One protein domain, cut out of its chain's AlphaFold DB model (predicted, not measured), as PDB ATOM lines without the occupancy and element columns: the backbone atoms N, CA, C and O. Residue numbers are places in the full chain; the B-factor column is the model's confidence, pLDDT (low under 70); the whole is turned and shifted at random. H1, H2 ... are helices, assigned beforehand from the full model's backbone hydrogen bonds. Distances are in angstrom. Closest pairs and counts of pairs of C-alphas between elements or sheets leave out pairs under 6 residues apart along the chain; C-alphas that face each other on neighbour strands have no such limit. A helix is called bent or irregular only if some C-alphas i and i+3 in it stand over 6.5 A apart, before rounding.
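What this domain is: This is residues 378 to 497 of the 758 residues of the protein "Hypothetical protein" of Emiliania huxleyi (UniProt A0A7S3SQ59). Look for a long up-and-down bundle of three helices, H1, H3 and H5, each running against the one before it, with the hairpin of H6 and H7 set crosswise at the end where H3 begins. H2 is near H3 at that same end, and the short H4 is at the other end, in the turn from H3 to H5. The 120 printed residues hold seven named helices, H1 to H7 in chain order, and no named strand; the class is all helix. The whole is elongated, spanning 46 by 28 by 25 A, and only just compact, close to loose, with a radius of gyration of the C-alphas of 15.9 A.

Where its parts are: Start with the longest helix, H3, residues 411 to 433, 33.7 A; find C-alpha 411 at (170.315, 153.552, 261.930). H3 is irregular, with C-alphas 412 and 415 7.2 A apart, and has a kink of 43 degrees near residue 425. Before it come H1, residues 378 to 397, 28.9 A, beginning at C-alpha 378 at (156.777, 126.354, 231.244), and H2, residues 401 to 408. After it come H4, residues 437 to 441, H5, residues 443 to 459, 23.7 A, H6, residues 465 to 477, 18.5 A, and H7, residues 481 to 497, 24.9 A, ending at C-alpha 497 at (166.307, 170.337, 244.884).

How they stand to each other: H3 is the hub, touching four helices. It touches H1 at a shallow tilt of 14 degrees, opposite ways, with the C-alphas of Cys 387 and Phe 429 closest at 6.0 A. With residues 424 to 432 alone it touches H5, at 8 degrees, opposite ways; Ala 425 and Glu 456 have the closest C-alphas, 5.2 A. H1 and H5 touch and run the same way at 6 degrees, C-alphas 394 and 457 being closest at 6.3 A. At 86 degrees, about perpendicular, H3 touches H6 with residues 417 to 421 alone, the closest C-alphas being those of Ala 420 and Ala 471, 5.2 A. H6 and H7 form a helical hairpin at a shallow tilt of 17 degrees, with C-alphas 472 and 484 closest at 4.3 A. H2 is close to H3 but not clearly touching, C-alphas 407 and 414 being closest at 6.0 A. H4 touches H1, the closest C-alphas being 380 and 440 at 5.4 A; H4 and H5 only just touch, only at the corner, with 3 pairs of C-alphas within 8 A. H1, H2 and H6 have every O i to N i+4 pair within hydrogen-bond range; H3 has 15 of 19, H5 and H7 12 of 13 each, and H4 0 of 1 but 2 of 2 O i to N i+3 pairs.

The domain as a whole: The two C-alphas farthest apart are those of Lys 378 and Glu 496, 48.7 A. The printed part has no cut, and its six links are tight. The mean pLDDT of the printed part is 87.5, and no printed residue is under 70.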
ATOM      1  N   LYS A 378     155.388 125.965 231.550       80.88
ATOM      2  CA  LYS A 378     156.777 126.354 231.244       80.88
ATOM      3  C   LYS A 378     156.956 127.870 231.144       80.88
ATOM      4  O   LYS A 378     157.892 128.401 231.736       80.88
ATOM      5  N   ARG A 379     156.055 128.573 230.444       81.56
ATOM      6  CA  ARG A 379     156.123 130.039 230.301       81.56
ATOM      7  C   ARG A 379     155.947 130.751 231.642       81.56
ATOM      8  O   ARG A 379     156.736 131.637 231.956       81.56
ATOM      9  N   LYS A 380     155.000 130.297 232.473       87.25
ATOM     10  CA  LYS A 380     154.839 130.782 233.854       87.25
ATOM     11  C   LYS A 380     156.137 130.624 234.642       87.25
ATOM     12  O   LYS A 380     156.616 131.591 235.220       87.25
ATOM     13  N   LYS A 381     156.736 129.429 234.616       85.75
ATOM     14  CA  LYS A 381     157.978 129.146 235.343       85.75
ATOM     15  C   LYS A 381     159.105 130.110 234.960       85.75
ATOM     16  O   LYS A 381     159.737 130.658 235.850       85.75
ATOM     17  N   VAL A 382     159.304 130.374 233.667       87.44
ATOM     18  CA  VAL A 382     160.322 131.331 233.196       87.44
ATOM     19  C   VAL A 382     160.106 132.727 233.792       87.44
ATOM     20  O   VAL A 382     161.060 133.347 234.258       87.44
ATOM     21  N   VAL A 383     158.862 133.215 233.818       90.81
ATOM     22  CA  VAL A 383     158.548 134.530 234.401       90.81
ATOM     23  C   VAL A 383     158.768 134.542 235.914       90.81
ATOM     24  O   VAL A 383     159.273 135.528 236.443       90.81
ATOM     25  N   LEU A 384     158.435 133.459 236.619       91.56
ATOM     26  CA  LEU A 384     158.659 133.367 238.064       91.56
ATOM     27  C   LEU A 384     160.140 133.299 238.425       91.56
ATOM     28  O   LEU A 384     160.568 134.009 239.333       91.56
ATOM     29  N   ASP A 385     160.926 132.516 237.688       90.62
ATOM     30  CA  ASP A 385     162.379 132.455 237.857       90.62
ATOM     31  C   ASP A 385     163.000 133.849 237.607       90.62
ATOM     32  O   ASP A 385     163.892 134.288 238.337       90.62
ATOM     33  N   MET A 386     162.480 134.608 236.632       94.00
ATOM     34  CA  MET A 386     162.861 136.009 236.418       94.00
ATOM     35  C   MET A 386     162.461 136.910 237.597       94.00
ATOM     36  O   MET A 386     163.293 137.687 238.055       94.00
ATOM     37  N   CYS A 387     161.231 136.810 238.116       93.94
ATOM     38  CA  CYS A 387     160.791 137.598 239.276       93.94
ATOM     39  C   CYS A 387     161.677 137.342 240.506       93.94
ATOM     40  O   CYS A 387     162.036 138.282 241.209       93.94
ATOM     41  N   GLN A 388     162.090 136.091 240.734       91.81
ATOM     42  CA  GLN A 388     163.025 135.739 241.808       91.81
ATOM     43  C   GLN A 388     164.393 136.409 241.627       91.81
ATOM     44  O   GLN A 388     164.959 136.932 242.585       91.81
ATOM     45  N   ASN A 389     164.918 136.433 240.399       91.94
ATOM     46  CA  ASN A 389     166.173 137.128 240.109       91.94
ATOM     47  C   ASN A 389     166.043 138.647 240.296       91.94
ATOM     48  O   ASN A 389     166.929 139.264 240.884       91.94
ATOM     49  N   LEU A 390     164.928 139.245 239.863       92.31
ATOM     50  CA  LEU A 390     164.661 140.672 240.055       92.31
ATOM     51  C   LEU A 390     164.562 141.040 241.542       92.31
ATOM     52  O   LEU A 390     165.095 142.072 241.942       92.31
ATOM     53  N   ASP A 391     163.956 140.193 242.375       91.81
ATOM     54  CA  ASP A 391     163.913 140.391 243.832       91.81
ATOM     55  C   ASP A 391     165.329 140.440 244.438       91.81
ATOM     56  O   ASP A 391     165.666 141.350 245.199       91.81
ATOM     57  N   LEU A 392     166.219 139.534 244.007       91.12
ATOM     58  CA  LEU A 392     167.631 139.545 244.408       91.12
ATOM     59  C   LEU A 392     168.375 140.808 243.940       91.12
ATOM     60  O   LEU A 392     169.242 141.313 244.660       91.12
ATOM     61  N   GLU A 393     168.059 141.328 242.756       90.38
ATOM     62  CA  GLU A 393     168.635 142.581 242.257       90.38
ATOM     63  C   GLU A 393     168.168 143.785 243.081       90.38
ATOM     64  O   GLU A 393     168.997 144.596 243.498       90.38
ATOM     65  N   VAL A 394     166.870 143.876 243.390       90.62
ATOM     66  CA  VAL A 394     166.316 144.916 244.274       90.62
ATOM     67  C   VAL A 394     167.004 144.875 245.645       90.62
ATOM     68  O   VAL A 394     167.398 145.909 246.196       90.62
ATOM     69  N   ASP A 395     167.242 143.678 246.177       89.94
ATOM     70  CA  ASP A 395     168.016 143.453 247.395       89.94
ATOM     71  C   ASP A 395     169.438 144.016 247.341       89.94
ATOM     72  O   ASP A 395     169.934 144.550 248.339       89.94
ATOM     73  N   GLN A 396     170.116 143.865 246.204       89.31
ATOM     74  CA  GLN A 396     171.468 144.378 245.990       89.31
ATOM     75  C   GLN A 396     171.480 145.898 245.800       89.31
ATOM     76  O   GLN A 396     172.354 146.573 246.360       89.31
ATOM     77  N   MET A 397     170.492 146.453 245.091       87.69
ATOM     78  CA  MET A 397     170.324 147.899 244.918       87.69
ATOM     79  C   MET A 397     170.183 148.592 246.270       87.69
ATOM     80  O   MET A 397     170.925 149.522 246.564       87.69
ATOM     81  N   LEU A 398     169.332 148.075 247.161       89.81
ATOM     82  CA  LEU A 398     169.135 148.649 248.498       89.81
ATOM     83  C   LEU A 398     170.367 148.531 249.422       89.81
ATOM     84  O   LEU A 398     170.414 149.137 250.495       89.81
ATOM     85  N   LYS A 399     171.382 147.748 249.041       87.00
ATOM     86  CA  LYS A 399     172.630 147.588 249.808       87.00
ATOM     87  C   LYS A 399     173.772 148.469 249.304       87.00
ATOM     88  O   LYS A 399     174.738 148.640 250.045       87.00
ATOM     89  N   SER A 400     173.684 149.014 248.092       80.25
ATOM     90  CA  SER A 400     174.800 149.669 247.402       80.25
ATOM     91  C   SER A 400     174.388 150.994 246.745       80.25
ATOM     92  O   SER A 400     173.221 151.378 246.772       80.25
ATOM     93  N   GLY A 401     175.362 151.741 246.217       78.25
ATOM     94  CA  GLY A 401     175.118 153.011 245.526       78.25
ATOM     95  C   GLY A 401     174.375 154.053 246.373       78.25
ATOM     96  O   GLY A 401     174.534 154.125 247.593       78.25
ATOM     97  N   SER A 402     173.529 154.845 245.712       75.88
ATOM     98  CA  SER A 402     172.763 155.939 246.328       75.88
ATOM     99  C   SER A 402     171.805 155.466 247.428       75.88
ATOM    100  O   SER A 402     171.619 156.162 248.429       75.88
ATOM    101  N   TRP A 403     171.235 154.263 247.297       86.38
ATOM    102  CA  TRP A 403     170.440 153.643 248.356       86.38
ATOM    103  C   TRP A 403     171.287 153.241 249.557       86.38
ATOM    104  O   TRP A 403     170.889 153.524 250.684       86.38
ATOM    105  N   GLY A 404     172.446 152.615 249.337       84.44
ATOM    106  CA  GLY A 404     173.365 152.231 250.408       84.44
ATOM    107  C   GLY A 404     173.758 153.424 251.282       84.44
ATOM    108  O   GLY A 404     173.641 153.353 252.508       84.44
ATOM    109  N   ASP A 405     174.117 154.543 250.651       81.38
ATOM    110  CA  ASP A 405     174.498 155.784 251.334       81.38
ATOM    111  C   ASP A 405     173.330 156.432 252.093       81.38
ATOM    112  O   ASP A 405     173.505 156.939 253.206       81.38
ATOM    113  N   LEU A 406     172.124 156.416 251.516       84.44
ATOM    114  CA  LEU A 406     170.917 156.940 252.162       84.44
ATOM    115  C   LEU A 406     170.492 156.063 253.348       84.44
ATOM    116  O   LEU A 406     170.206 156.573 254.430       84.44
ATOM    117  N   LEU A 407     170.491 154.742 253.171       89.06
ATOM    118  CA  LEU A 407     170.040 153.774 254.169       89.06
ATOM    119  C   LEU A 407     171.045 153.582 255.308       89.06
ATOM    120  O   LEU A 407     170.637 153.260 256.424       89.06
ATOM    121  N   ALA A 408     172.338 153.832 255.080       86.38
ATOM    122  CA  ALA A 408     173.344 153.867 256.142       86.38
ATOM    123  C   ALA A 408     173.032 154.932 257.212       86.38
ATOM    124  O   ALA A 408     173.350 154.739 258.384       86.38
ATOM    125  N   LYS A 409     172.346 156.020 256.832       83.81
ATOM    126  CA  LYS A 409     171.952 157.115 257.736       83.81
ATOM    127  C   LYS A 409     170.704 156.801 258.569       83.81
ATOM    128  O   LYS A 409     170.370 157.567 259.466       83.81
ATOM    129  N   MET A 410     170.021 155.687 258.293       86.06
ATOM    130  CA  MET A 410     168.730 155.345 258.907       86.06
ATOM    131  C   MET A 410     168.846 154.577 260.231       86.06
ATOM    132  O   MET A 410     167.832 154.331 260.883       86.06
ATOM    133  N   GLY A 411     170.060 154.183 260.634       86.88
ATOM    134  CA  GLY A 411     170.315 153.552 261.930       86.88
ATOM    135  C   GLY A 411     169.444 152.304 262.185       86.88
ATOM    136  O   GLY A 411     169.334 151.454 261.294       86.88
ATOM    137  N   PRO A 412     168.810 152.172 263.369       88.62
ATOM    138  CA  PRO A 412     167.974 151.017 263.725       88.62
ATOM    139  C   PRO A 412     166.782 150.785 262.783       88.62
ATOM    140  O   PRO A 412     166.397 149.642 262.540       88.62
ATOM    141  N   SER A 413     166.233 151.852 262.194       91.31
ATOM    142  CA  SER A 413     165.056 151.792 261.316       91.31
ATOM    143  C   SER A 413     165.358 151.213 259.930       91.31
ATOM    144  O   SER A 413     164.433 150.936 259.165       91.31
ATOM    145  N   ARG A 414     166.640 150.992 259.592       91.56
ATOM    146  CA  ARG A 414     167.077 150.531 258.265       91.56
ATOM    147  C   ARG A 414     166.347 149.272 257.801       91.56
ATOM    148  O   ARG A 414     165.899 149.233 256.660       91.56
ATOM    149  N   SER A 415     166.226 148.254 258.654       90.38
ATOM    150  CA  SER A 415     165.612 146.973 258.269       90.38
ATOM    151  C   SER A 415     164.139 147.135 257.887       90.38
ATOM    152  O   SER A 415     163.689 146.584 256.885       90.38
ATOM    153  N   VAL A 416     163.397 147.911 258.677       92.56
ATOM    154  CA  VAL A 416     161.962 148.139 258.476       92.56
ATOM    155  C   VAL A 416     161.731 149.009 257.236       92.56
ATOM    156  O   VAL A 416     160.877 148.695 256.412       92.56
ATOM    157  N   ILE A 417     162.569 150.031 257.030       93.38
ATOM    158  CA  ILE A 417     162.552 150.862 255.819       93.38
ATOM    159  C   ILE A 417     162.856 150.031 254.567       93.38
ATOM    160  O   ILE A 417     162.142 150.151 253.577       93.38
ATOM    161  N   CYS A 418     163.872 149.158 254.601       92.69
ATOM    162  CA  CYS A 418     164.182 148.280 253.466       92.69
ATOM    163  C   CYS A 418     162.992 147.380 253.118       92.69
ATOM    164  O   CYS A 418     162.704 147.188 251.942       92.69
ATOM    165  N   LYS A 419     162.278 146.858 254.123       92.19
ATOM    166  CA  LYS A 419     161.065 146.065 253.902       92.19
ATOM    167  C   LYS A 419     159.968 146.894 253.223       92.19
ATOM    168  O   LYS A 419     159.425 146.452 252.217       92.19
ATOM    169  N   ALA A 420     159.699 148.104 253.716       93.50
ATOM    170  CA  ALA A 420     158.697 148.993 253.126       93.50
ATOM    171  C   ALA A 420     159.039 149.408 251.685       93.50
ATOM    172  O   ALA A 420     158.151 149.494 250.843       93.50
ATOM    173  N   LEU A 421     160.324 149.620 251.384       92.88
ATOM    174  CA  LEU A 421     160.802 149.944 250.036       92.88
ATOM    175  C   LEU A 421     160.622 148.784 249.046       92.88
ATOM    176  O   LEU A 421     160.312 149.035 247.887       92.88
ATOM    177  N   LYS A 422     160.771 147.528 249.489       92.75
ATOM    178  CA  LYS A 422     160.581 146.328 248.649       92.75
ATOM    179  C   LYS A 422     159.124 145.916 248.461       92.75
ATOM    180  O   LYS A 422     158.817 145.161 247.542       92.75
ATOM    181  N   GLN A 423     158.235 146.362 249.344       91.31
ATOM    182  CA  GLN A 423     156.852 145.889 249.390       91.31
ATOM    183  C   GLN A 423     156.095 146.015 248.049       91.31
ATOM    184  O   GLN A 423     155.371 145.076 247.720       91.31
ATOM    185  N   PRO A 424     156.251 147.095 247.252       91.06
ATOM    186  CA  PRO A 424     155.622 147.194 245.932       91.06
ATOM    187  C   PRO A 424     156.038 146.067 244.975       91.06
ATOM    188  O   PRO A 424     155.170 145.348 244.479       91.06
ATOM    189  N   ALA A 425     157.346 145.826 244.831       90.94
ATOM    190  CA  ALA A 425     157.884 144.748 244.002       90.94
ATOM    191  C   ALA A 425     157.402 143.370 244.481       90.94
ATOM    192  O   ALA A 425     156.895 142.577 243.690       90.94
ATOM    193  N   ALA A 426     157.450 143.115 245.794       91.31
ATOM    194  CA  ALA A 426     156.966 141.861 246.375       91.31
ATOM    195  C   ALA A 426     155.471 141.618 246.090       91.31
ATOM    196  O   ALA A 426     155.068 140.496 245.776       91.31
ATOM    197  N   ASN A 427     154.642 142.664 246.160       92.25
ATOM    198  CA  ASN A 427     153.218 142.576 245.842       92.25
ATOM    199  C   ASN A 427     152.981 142.301 244.350       92.25
ATOM    200  O   ASN A 427     152.125 141.483 244.014       92.25
ATOM    201  N   ALA A 428     153.739 142.950 243.462       91.94
ATOM    202  CA  ALA A 428     153.642 142.735 242.022       91.94
ATOM    203  C   ALA A 428     154.068 141.313 241.627       91.94
ATOM    204  O   ALA A 428     153.340 140.628 240.909       91.94
ATOM    205  N   PHE A 429     155.198 140.828 242.151       94.00
ATOM    206  CA  PHE A 429     155.674 139.466 241.894       94.00
ATOM    207  C   PHE A 429     154.692 138.421 242.417       94.00
ATOM    208  O   PHE A 429     154.410 137.441 241.730       94.00
ATOM    209  N   LYS A 430     154.092 138.663 243.590       93.44
ATOM    210  CA  LYS A 430     153.018 137.816 244.109       93.44
ATOM    211  C   LYS A 430     151.788 137.816 243.196       93.44
ATOM    212  O   LYS A 430     151.245 136.754 242.922       93.44
ATOM    213  N   ALA A 431     151.365 138.976 242.698       93.12
ATOM    214  CA  ALA A 431     150.234 139.065 241.779       93.12
ATOM    215  C   ALA A 431     150.490 138.320 240.458       93.12
ATOM    216  O   ALA A 431     149.556 137.766 239.882       93.12
ATOM    217  N   ILE A 432     151.742 138.281 239.986       92.81
ATOM    218  CA  ILE A 432     152.157 137.470 238.835       92.81
ATOM    219  C   ILE A 432     152.094 135.978 239.186       92.81
ATOM    220  O   ILE A 432     151.508 135.206 238.432       92.81
ATOM    221  N   ASP A 433     152.631 135.563 240.335       91.62
ATOM    222  CA  ASP A 433     152.579 134.163 240.780       91.62
ATOM    223  C   ASP A 433     151.150 133.642 240.975       91.62
ATOM    224  O   ASP A 433     150.828 132.523 240.573       91.62
ATOM    225  N   ASP A 434     150.247 134.481 241.472       91.31
ATOM    226  CA  ASP A 434     148.845 134.118 241.662       91.31
ATOM    227  C   ASP A 434     148.084 133.952 240.311       91.31
ATOM    228  O   ASP A 434     146.985 133.391 240.289       91.31
ATOM    229  N   ARG A 435     148.654 134.353 239.154       88.81
ATOM    230  CA  ARG A 435     148.041 134.119 237.825       88.81
ATOM    231  C   ARG A 435     148.068 132.624 237.448       88.81
ATOM    232  O   ARG A 435     149.079 131.941 237.643       88.81
ATOM    233  N   PRO A 436     146.996 132.080 236.842       83.31
ATOM    234  CA  PRO A 436     146.963 130.679 236.426       83.31
ATOM    235  C   PRO A 436     147.923 130.427 235.249       83.31
ATOM    236  O   PRO A 436     148.123 131.300 234.409       83.31
ATOM    237  N   ALA A 437     148.504 129.224 235.153       80.31
ATOM    238  CA  ALA A 437     149.479 128.879 234.107       80.31
ATOM    239  C   ALA A 437     149.011 129.183 232.662       80.31
ATOM    240  O   ALA A 437     149.812 129.738 231.911       80.31
ATOM    241  N   PRO A 438     147.738 128.939 232.277       76.69
ATOM    242  CA  PRO A 438     147.231 129.320 230.958       76.69
ATOM    243  C   PRO A 438     147.332 130.815 230.630       76.69
ATOM    244  O   PRO A 438     147.480 131.156 229.463       76.69
ATOM    245  N   ALA A 439     147.314 131.713 231.623       80.81
ATOM    246  CA  ALA A 439     147.437 133.153 231.376       80.81
ATOM    247  C   ALA A 439     148.801 133.528 230.773       80.81
ATOM    248  O   ALA A 439     148.896 134.478 230.011       80.81
ATOM    249  N   PHE A 440     149.854 132.757 231.063       83.06
ATOM    250  CA  PHE A 440     151.205 132.984 230.533       83.06
ATOM    251  C   PHE A 440     151.396 132.463 229.107       83.06
ATOM    252  O   PHE A 440     152.461 132.637 228.513       83.06
ATOM    253  N   ASN A 441     150.381 131.793 228.569       78.25
ATOM    254  CA  ASN A 441     150.371 131.311 227.200       78.25
ATOM    255  C   ASN A 441     149.723 132.312 226.232       78.25
ATOM    256  O   ASN A 441     149.871 132.149 225.026       78.25
ATOM    257  N   ASP A 442     149.071 133.353 226.751       82.12
ATOM    258  CA  ASP A 442     148.677 134.533 225.986       82.12
ATOM    259  C   ASP A 442     149.855 135.517 225.927       82.12
ATOM    260  O   ASP A 442     150.399 135.910 226.961       82.12
ATOM    261  N   ASP A 443     150.276 135.898 224.719       80.12
ATOM    262  CA  ASP A 443     151.467 136.733 224.535       80.12
ATOM    263  C   ASP A 443     151.287 138.144 225.123       80.12
ATOM    264  O   ASP A 443     152.251 138.716 225.629       80.12
ATOM    265  N   ALA A 444     150.069 138.699 225.128       82.62
ATOM    266  CA  ALA A 444     149.816 140.019 225.700       82.62
ATOM    267  C   ALA A 444     149.911 139.988 227.231       82.62
ATOM    268  O   ALA A 444     150.577 140.834 227.825       82.62
ATOM    269  N   LEU A 445     149.309 138.983 227.873       85.06
ATOM    270  CA  LEU A 445     149.391 138.790 229.324       85.06
ATOM    271  C   LEU A 445     150.795 138.381 229.786       85.06
ATOM    272  O   LEU A 445     151.219 138.750 230.888       85.06
ATOM    273  N   LEU A 446     151.531 137.636 228.958       85.44
ATOM    274  CA  LEU A 446     152.934 137.308 229.196       85.44
ATOM    275  C   LEU A 446     153.793 138.576 229.193       85.44
ATOM    276  O   LEU A 446     154.521 138.819 230.156       85.44
ATOM    277  N   VAL A 447     153.683 139.390 228.139       86.50
ATOM    278  CA  VAL A 447     154.415 140.658 228.017       86.50
ATOM    279  C   VAL A 447     154.042 141.609 229.152       86.50
ATOM    280  O   VAL A 447     154.942 142.172 229.767       86.50
ATOM    281  N   ASP A 448     152.760 141.719 229.501       90.25
ATOM    282  CA  ASP A 448     152.283 142.502 230.648       90.25
ATOM    283  C   ASP A 448     152.924 142.047 231.968       90.25
ATOM    284  O   ASP A 448     153.390 142.873 232.751       90.25
ATOM    285  N   SER A 449     153.015 140.732 232.201       91.81
ATOM    286  CA  SER A 449     153.654 140.183 233.407       91.81
ATOM    287  C   SER A 449     155.145 140.528 233.455       91.81
ATOM    288  O   SER A 449     155.662 140.909 234.506       91.81
ATOM    289  N   ILE A 450     155.838 140.434 232.315       91.81
ATOM    290  CA  ILE A 450     157.266 140.756 232.212       91.81
ATOM    291  C   ILE A 450     157.506 142.253 232.418       91.81
ATOM    292  O   ILE A 450     158.361 142.640 233.216       91.81
ATOM    293  N   GLN A 451     156.738 143.097 231.733       90.88
ATOM    294  CA  GLN A 451     156.843 144.551 231.832       90.88
ATOM    295  C   GLN A 451     156.501 145.043 233.237       90.88
ATOM    296  O   GLN A 451     157.221 145.883 233.765       90.88
ATOM    297  N   SER A 452     155.463 144.488 233.866       89.50
ATOM    298  CA  SER A 452     155.099 144.814 235.248       89.50
ATOM    299  C   SER A 452     156.227 144.473 236.223       89.50
ATOM    300  O   SER A 452     156.556 145.282 237.086       89.50
ATOM    301  N   ALA A 453     156.868 143.309 236.064       92.00
ATOM    302  CA  ALA A 453     157.986 142.918 236.917       92.00
ATOM    303  C   ALA A 453     159.215 143.833 236.740       92.00
ATOM    304  O   ALA A 453     159.825 144.245 237.728       92.00
ATOM    305  N   LEU A 454     159.561 144.183 235.497       90.38
ATOM    306  CA  LEU A 454     160.670 145.099 235.199       90.38
ATOM    307  C   LEU A 454     160.387 146.525 235.688       90.38
ATOM    308  O   LEU A 454     161.273 147.160 236.256       90.38
ATOM    309  N   ALA A 455     159.148 147.000 235.546       89.31
ATOM    310  CA  ALA A 455     158.746 148.337 235.971       89.31
ATOM    311  C   ALA A 455     158.946 148.563 237.477       89.31
ATOM    312  O   ALA A 455     159.335 149.657 237.874       89.31
ATOM    313  N   GLU A 456     158.730 147.546 238.317       88.00
ATOM    314  CA  GLU A 456     158.963 147.650 239.765       88.00
ATOM    315  C   GLU A 456     160.455 147.768 240.114       88.00
ATOM    316  O   GLU A 456     160.832 148.561 240.981       88.00
ATOM    317  N   LYS A 457     161.325 147.038 239.405       85.88
ATOM    318  CA  LYS A 457     162.781 147.201 239.531       85.88
ATOM    319  C   LYS A 457     163.211 148.598 239.075       85.88
ATOM    320  O   LYS A 457     163.954 149.279 239.781       85.88
ATOM    321  N   ASP A 458     162.743 149.041 237.913       82.56
ATOM    322  CA  ASP A 458     163.103 150.354 237.366       82.56
ATOM    323  C   ASP A 458     162.604 151.483 238.276       82.56
ATOM    324  O   ASP A 458     163.309 152.466 238.519       82.56
ATOM    325  N   ALA A 459     161.420 151.313 238.867       83.44
ATOM    326  CA  ALA A 459     160.862 152.250 239.828       83.44
ATOM    327  C   ALA A 459     161.730 152.402 241.082       83.44
ATOM    328  O   ALA A 459     161.702 153.476 241.675       83.44
ATOM    329  N   ILE A 460     162.501 151.385 241.485       85.88
ATOM    330  CA  ILE A 460     163.370 151.437 242.670       85.88
ATOM    331  C   ILE A 460     164.846 151.706 242.344       85.88
ATOM    332  O   ILE A 460     165.666 151.763 243.257       85.88
ATOM    333  N   GLN A 461     165.204 151.941 241.078       81.00
ATOM    334  CA  GLN A 461     166.595 152.089 240.630       81.00
ATOM    335  C   GLN A 461     167.384 153.178 241.386       81.00
ATOM    336  O   GLN A 461     168.588 153.035 241.608       81.00
ATOM    337  N   ALA A 462     166.719 154.255 241.816       78.50
ATOM    338  CA  ALA A 462     167.326 155.317 242.614       78.50
ATOM    339  C   ALA A 462     166.353 155.881 243.666       78.50
ATOM    340  O   ALA A 462     165.138 155.869 243.452       78.50
ATOM    341  N   PRO A 463     166.854 156.435 244.787       83.06
ATOM    342  CA  PRO A 463     166.023 157.137 245.756       83.06
ATOM    343  C   PRO A 463     165.348 158.360 245.128       83.06
ATOM    344  O   PRO A 463     166.018 159.266 244.639       83.06
ATOM    345  N   THR A 464     164.019 158.425 245.192       80.50
ATOM    346  CA  THR A 464     163.249 159.606 244.774       80.50
ATOM    347  C   THR A 464     162.244 159.999 245.845       80.50
ATOM    348  O   THR A 464     161.767 159.151 246.602       80.50
ATOM    349  N   MET A 465     161.847 161.275 245.865       83.81
ATOM    350  CA  MET A 465     160.804 161.770 246.771       83.81
ATOM    351  C   MET A 465     159.541 160.897 246.710       83.81
ATOM    352  O   MET A 465     158.979 160.551 247.745       83.81
ATOM    353  N   LYS A 466     159.110 160.499 245.503       84.00
ATOM    354  CA  LYS A 466     157.904 159.682 245.299       84.00
ATOM    355  C   LYS A 466     158.013 158.327 246.004       84.00
ATOM    356  O   LYS A 466     157.076 157.937 246.695       84.00
ATOM    357  N   ILE A 467     159.153 157.648 245.866       88.44
ATOM    358  CA  ILE A 467     159.400 156.332 246.475       88.44
ATOM    359  C   ILE A 467     159.477 156.455 247.997       88.44
ATOM    360  O   ILE A 467     158.807 155.710 248.708       88.44
ATOM    361  N   LEU A 468     160.240 157.428 248.509       90.12
ATOM    362  CA  LEU A 468     160.385 157.635 249.953       90.12
ATOM    363  C   LEU A 468     159.042 157.999 250.604       90.12
ATOM    364  O   LEU A 468     158.725 157.496 251.679       90.12
ATOM    365  N   MET A 469     158.216 158.813 249.938       89.12
ATOM    366  CA  MET A 469     156.871 159.155 250.413       89.12
ATOM    367  C   MET A 469     155.913 157.959 250.366       89.12
ATOM    368  O   MET A 469     155.110 157.792 251.282       89.12
ATOM    369  N   ALA A 470     155.986 157.111 249.334       89.81
ATOM    370  CA  ALA A 470     155.187 155.886 249.258       89.81
ATOM    371  C   ALA A 470     155.564 154.888 250.368       89.81
ATOM    372  O   ALA A 470     154.690 154.375 251.072       89.81
ATOM    373  N   ALA A 471     156.864 154.683 250.593       92.00
ATOM    374  CA  ALA A 471     157.359 153.850 251.683       92.00
ATOM    375  C   ALA A 471     157.020 154.447 253.059       92.00
ATOM    376  O   ALA A 471     156.607 153.707 253.945       92.00
ATOM    377  N   SER A 472     157.085 155.775 253.235       93.12
ATOM    378  CA  SER A 472     156.624 156.430 254.470       93.12
ATOM    379  C   SER A 472     155.161 156.117 254.755       93.12
ATOM    380  O   SER A 472     154.858 155.760 255.885       93.12
ATOM    381  N   LYS A 473     154.269 156.233 253.763       91.62
ATOM    382  CA  LYS A 473     152.840 155.936 253.951       91.62
ATOM    383  C   LYS A 473     152.607 154.488 254.382       91.62
ATOM    384  O   LYS A 473     151.755 154.240 255.223       91.62
ATOM    385  N   THR A 474     153.386 153.560 253.825       89.56
ATOM    386  CA  THR A 474     153.346 152.135 254.197       89.56
ATOM    387  C   THR A 474     153.809 151.929 255.645       89.56
ATOM    388  O   THR A 474     153.204 151.180 256.402       89.56
ATOM    389  N   LEU A 475     154.847 152.648 256.073       90.38
ATOM    390  CA  LEU A 475     155.334 152.600 257.454       90.38
ATOM    391  C   LEU A 475     154.360 153.240 258.453       90.38
ATOM    392  O   LEU A 475     154.264 152.768 259.582       90.38
ATOM    393  N   ASP A 476     153.628 154.284 258.054       85.75
ATOM    394  CA  ASP A 476     152.560 154.853 258.884       85.75
ATOM    395  C   ASP A 476     151.428 153.844 259.108       85.75
ATOM    396  O   ASP A 476     150.921 153.739 260.222       85.75
ATOM    397  N   SER A 477     151.041 153.080 258.074       82.06
ATOM    398  CA  SER A 477     150.034 152.019 258.223       82.06
ATOM    399  C   SER A 477     150.517 150.837 259.067       82.06
ATOM    400  O   SER A 477     149.693 150.182 259.699       82.06
ATOM    401  N   ASP A 478     151.830 150.601 259.119       83.38
ATOM    402  CA  ASP A 478     152.465 149.538 259.912       83.38
ATOM    403  C   ASP A 478     152.830 149.979 261.351       83.38
ATOM    404  O   ASP A 478     153.531 149.256 262.060       83.38
ATOM    405  N   ASP A 479     152.378 151.164 261.783       86.38
ATOM    406  CA  ASP A 479     152.654 151.761 263.103       86.38
ATOM    407  C   ASP A 479     154.163 151.940 263.395       86.38
ATOM    408  O   ASP A 479     154.673 151.654 264.479       86.38
ATOM    409  N   GLN A 480     154.913 152.416 262.390       88.31
ATOM    410  CA  GLN A 480     156.361 152.681 262.453       88.31
ATOM    411  C   GLN A 480     156.675 154.186 262.290       88.31
ATOM    412  O   GLN A 480     157.342 154.590 261.327       88.31
ATOM    413  N   PRO A 481     156.232 155.054 263.223       88.50
ATOM    414  CA  PRO A 481     156.244 156.509 263.042       88.50
ATOM    415  C   PRO A 481     157.650 157.116 262.953       88.50
ATOM    416  O   PRO A 481     157.860 158.084 262.218       88.50
ATOM    417  N   GLU A 482     158.642 156.556 263.655       88.81
ATOM    418  CA  GLU A 482     160.023 157.052 263.576       88.81
ATOM    419  C   GLU A 482     160.662 156.774 262.209       88.81
ATOM    420  O   GLU A 482     161.316 157.645 261.631       88.81
ATOM    421  N   ALA A 483     160.429 155.582 261.655       90.75
ATOM    422  CA  ALA A 483     160.915 155.202 260.335       90.75
ATOM    423  C   ALA A 483     160.223 156.013 259.224       90.75
ATOM    424  O   ALA A 483     160.893 156.510 258.314       90.75
ATOM    425  N   ALA A 484     158.905 156.218 259.336       90.75
ATOM    426  CA  ALA A 484     158.141 157.070 258.428       90.75
ATOM    427  C   ALA A 484     158.656 158.520 258.446       90.75
ATOM    428  O   ALA A 484     158.911 159.106 257.392       90.75
ATOM    429  N   LYS A 485     158.897 159.084 259.640       91.56
ATOM    430  CA  LYS A 485     159.444 160.439 259.795       91.56
ATOM    431  C   LYS A 485     160.809 160.592 259.122       91.56
ATOM    432  O   LYS A 485     161.009 161.570 258.407       91.56
ATOM    433  N   LEU A 486     161.722 159.632 259.300       91.50
ATOM    434  CA  LEU A 486     163.039 159.648 258.650       91.50
ATOM    435  C   LEU A 486     162.927 159.705 257.120       91.50
ATOM    436  O   LEU A 486     163.619 160.503 256.482       91.50
ATOM    437  N   LEU A 487     162.030 158.903 256.535       90.62
ATOM    438  CA  LEU A 487     161.785 158.917 255.094       90.62
ATOM    439  C   LEU A 487     161.191 160.243 254.614       90.62
ATOM    440  O   LEU A 487     161.647 160.759 253.595       90.62
ATOM    441  N   ARG A 488     160.234 160.828 255.350       90.44
ATOM    442  CA  ARG A 488     159.672 162.148 255.013       90.44
ATOM    443  C   ARG A 488     160.727 163.240 255.048       90.44
ATOM    444  O   ARG A 488     160.811 164.003 254.099       90.44
ATOM    445  N   THR A 489     161.578 163.274 256.072       89.12
ATOM    446  CA  THR A 489     162.656 164.270 256.155       89.12
ATOM    447  C   THR A 489     163.626 164.157 254.977       89.12
ATOM    448  O   THR A 489     164.021 165.173 254.411       89.12
ATOM    449  N   GLN A 490     163.988 162.939 254.555       86.75
ATOM    450  CA  GLN A 490     164.802 162.772 253.344       86.75
ATOM    451  C   GLN A 490     164.043 163.179 252.073       86.75
ATOM    452  O   GLN A 490     164.623 163.818 251.199       86.75
ATOM    453  N   ALA A 491     162.751 162.860 251.975       85.75
ATOM    454  CA  ALA A 491     161.917 163.261 250.846       85.75
ATOM    455  C   ALA A 491     161.765 164.791 250.748       85.75
ATOM    456  O   ALA A 491     161.860 165.346 249.659       85.75
ATOM    457  N   GLU A 492     161.589 165.485 251.872       83.62
ATOM    458  CA  GLU A 492     161.528 166.949 251.961       83.62
ATOM    459  C   GLU A 492     162.865 167.593 251.582       83.62
ATOM    460  O   GLU A 492     162.894 168.551 250.810       83.62
ATOM    461  N   ALA A 493     163.983 167.024 252.046       79.06
ATOM    462  CA  ALA A 493     165.314 167.466 251.640       79.06
ATOM    463  C   ALA A 493     165.539 167.308 250.126       79.06
ATOM    464  O   ALA A 493     166.237 168.124 249.534       79.06
ATOM    465  N   MET A 494     164.940 166.295 249.490       76.75
ATOM    466  CA  MET A 494     164.921 166.147 248.027       76.75
ATOM    467  C   MET A 494     163.953 167.128 247.347       76.75
ATOM    468  O   MET A 494     164.214 167.567 246.228       76.75
ATOM    469  N   ALA A 495     162.857 167.511 248.009       75.62
ATOM    470  CA  ALA A 495     161.864 168.432 247.460       75.62
ATOM    471  C   ALA A 495     162.424 169.850 247.240       75.62
ATOM    472  O   ALA A 495     162.006 170.528 246.304       75.62
ATOM    473  N   GLU A 496     163.399 170.297 248.033       78.38
ATOM    474  CA  GLU A 496     164.091 171.572 247.781       78.38
ATOM    475  C   GLU A 496     164.845 171.572 246.446       78.38
ATOM    476  O   GLU A 496     164.698 172.503 245.660       78.38
ATOM    477  N   PHE A 497     165.573 170.493 246.146       76.56
ATOM    478  CA  PHE A 497     166.307 170.337 244.884       76.56
ATOM    479  C   PHE A 497     165.379 170.099 243.699       76.56
ATOM    480  O   PHE A 497     165.710 170.478 242.582       76.56
TER     481      PHE A 497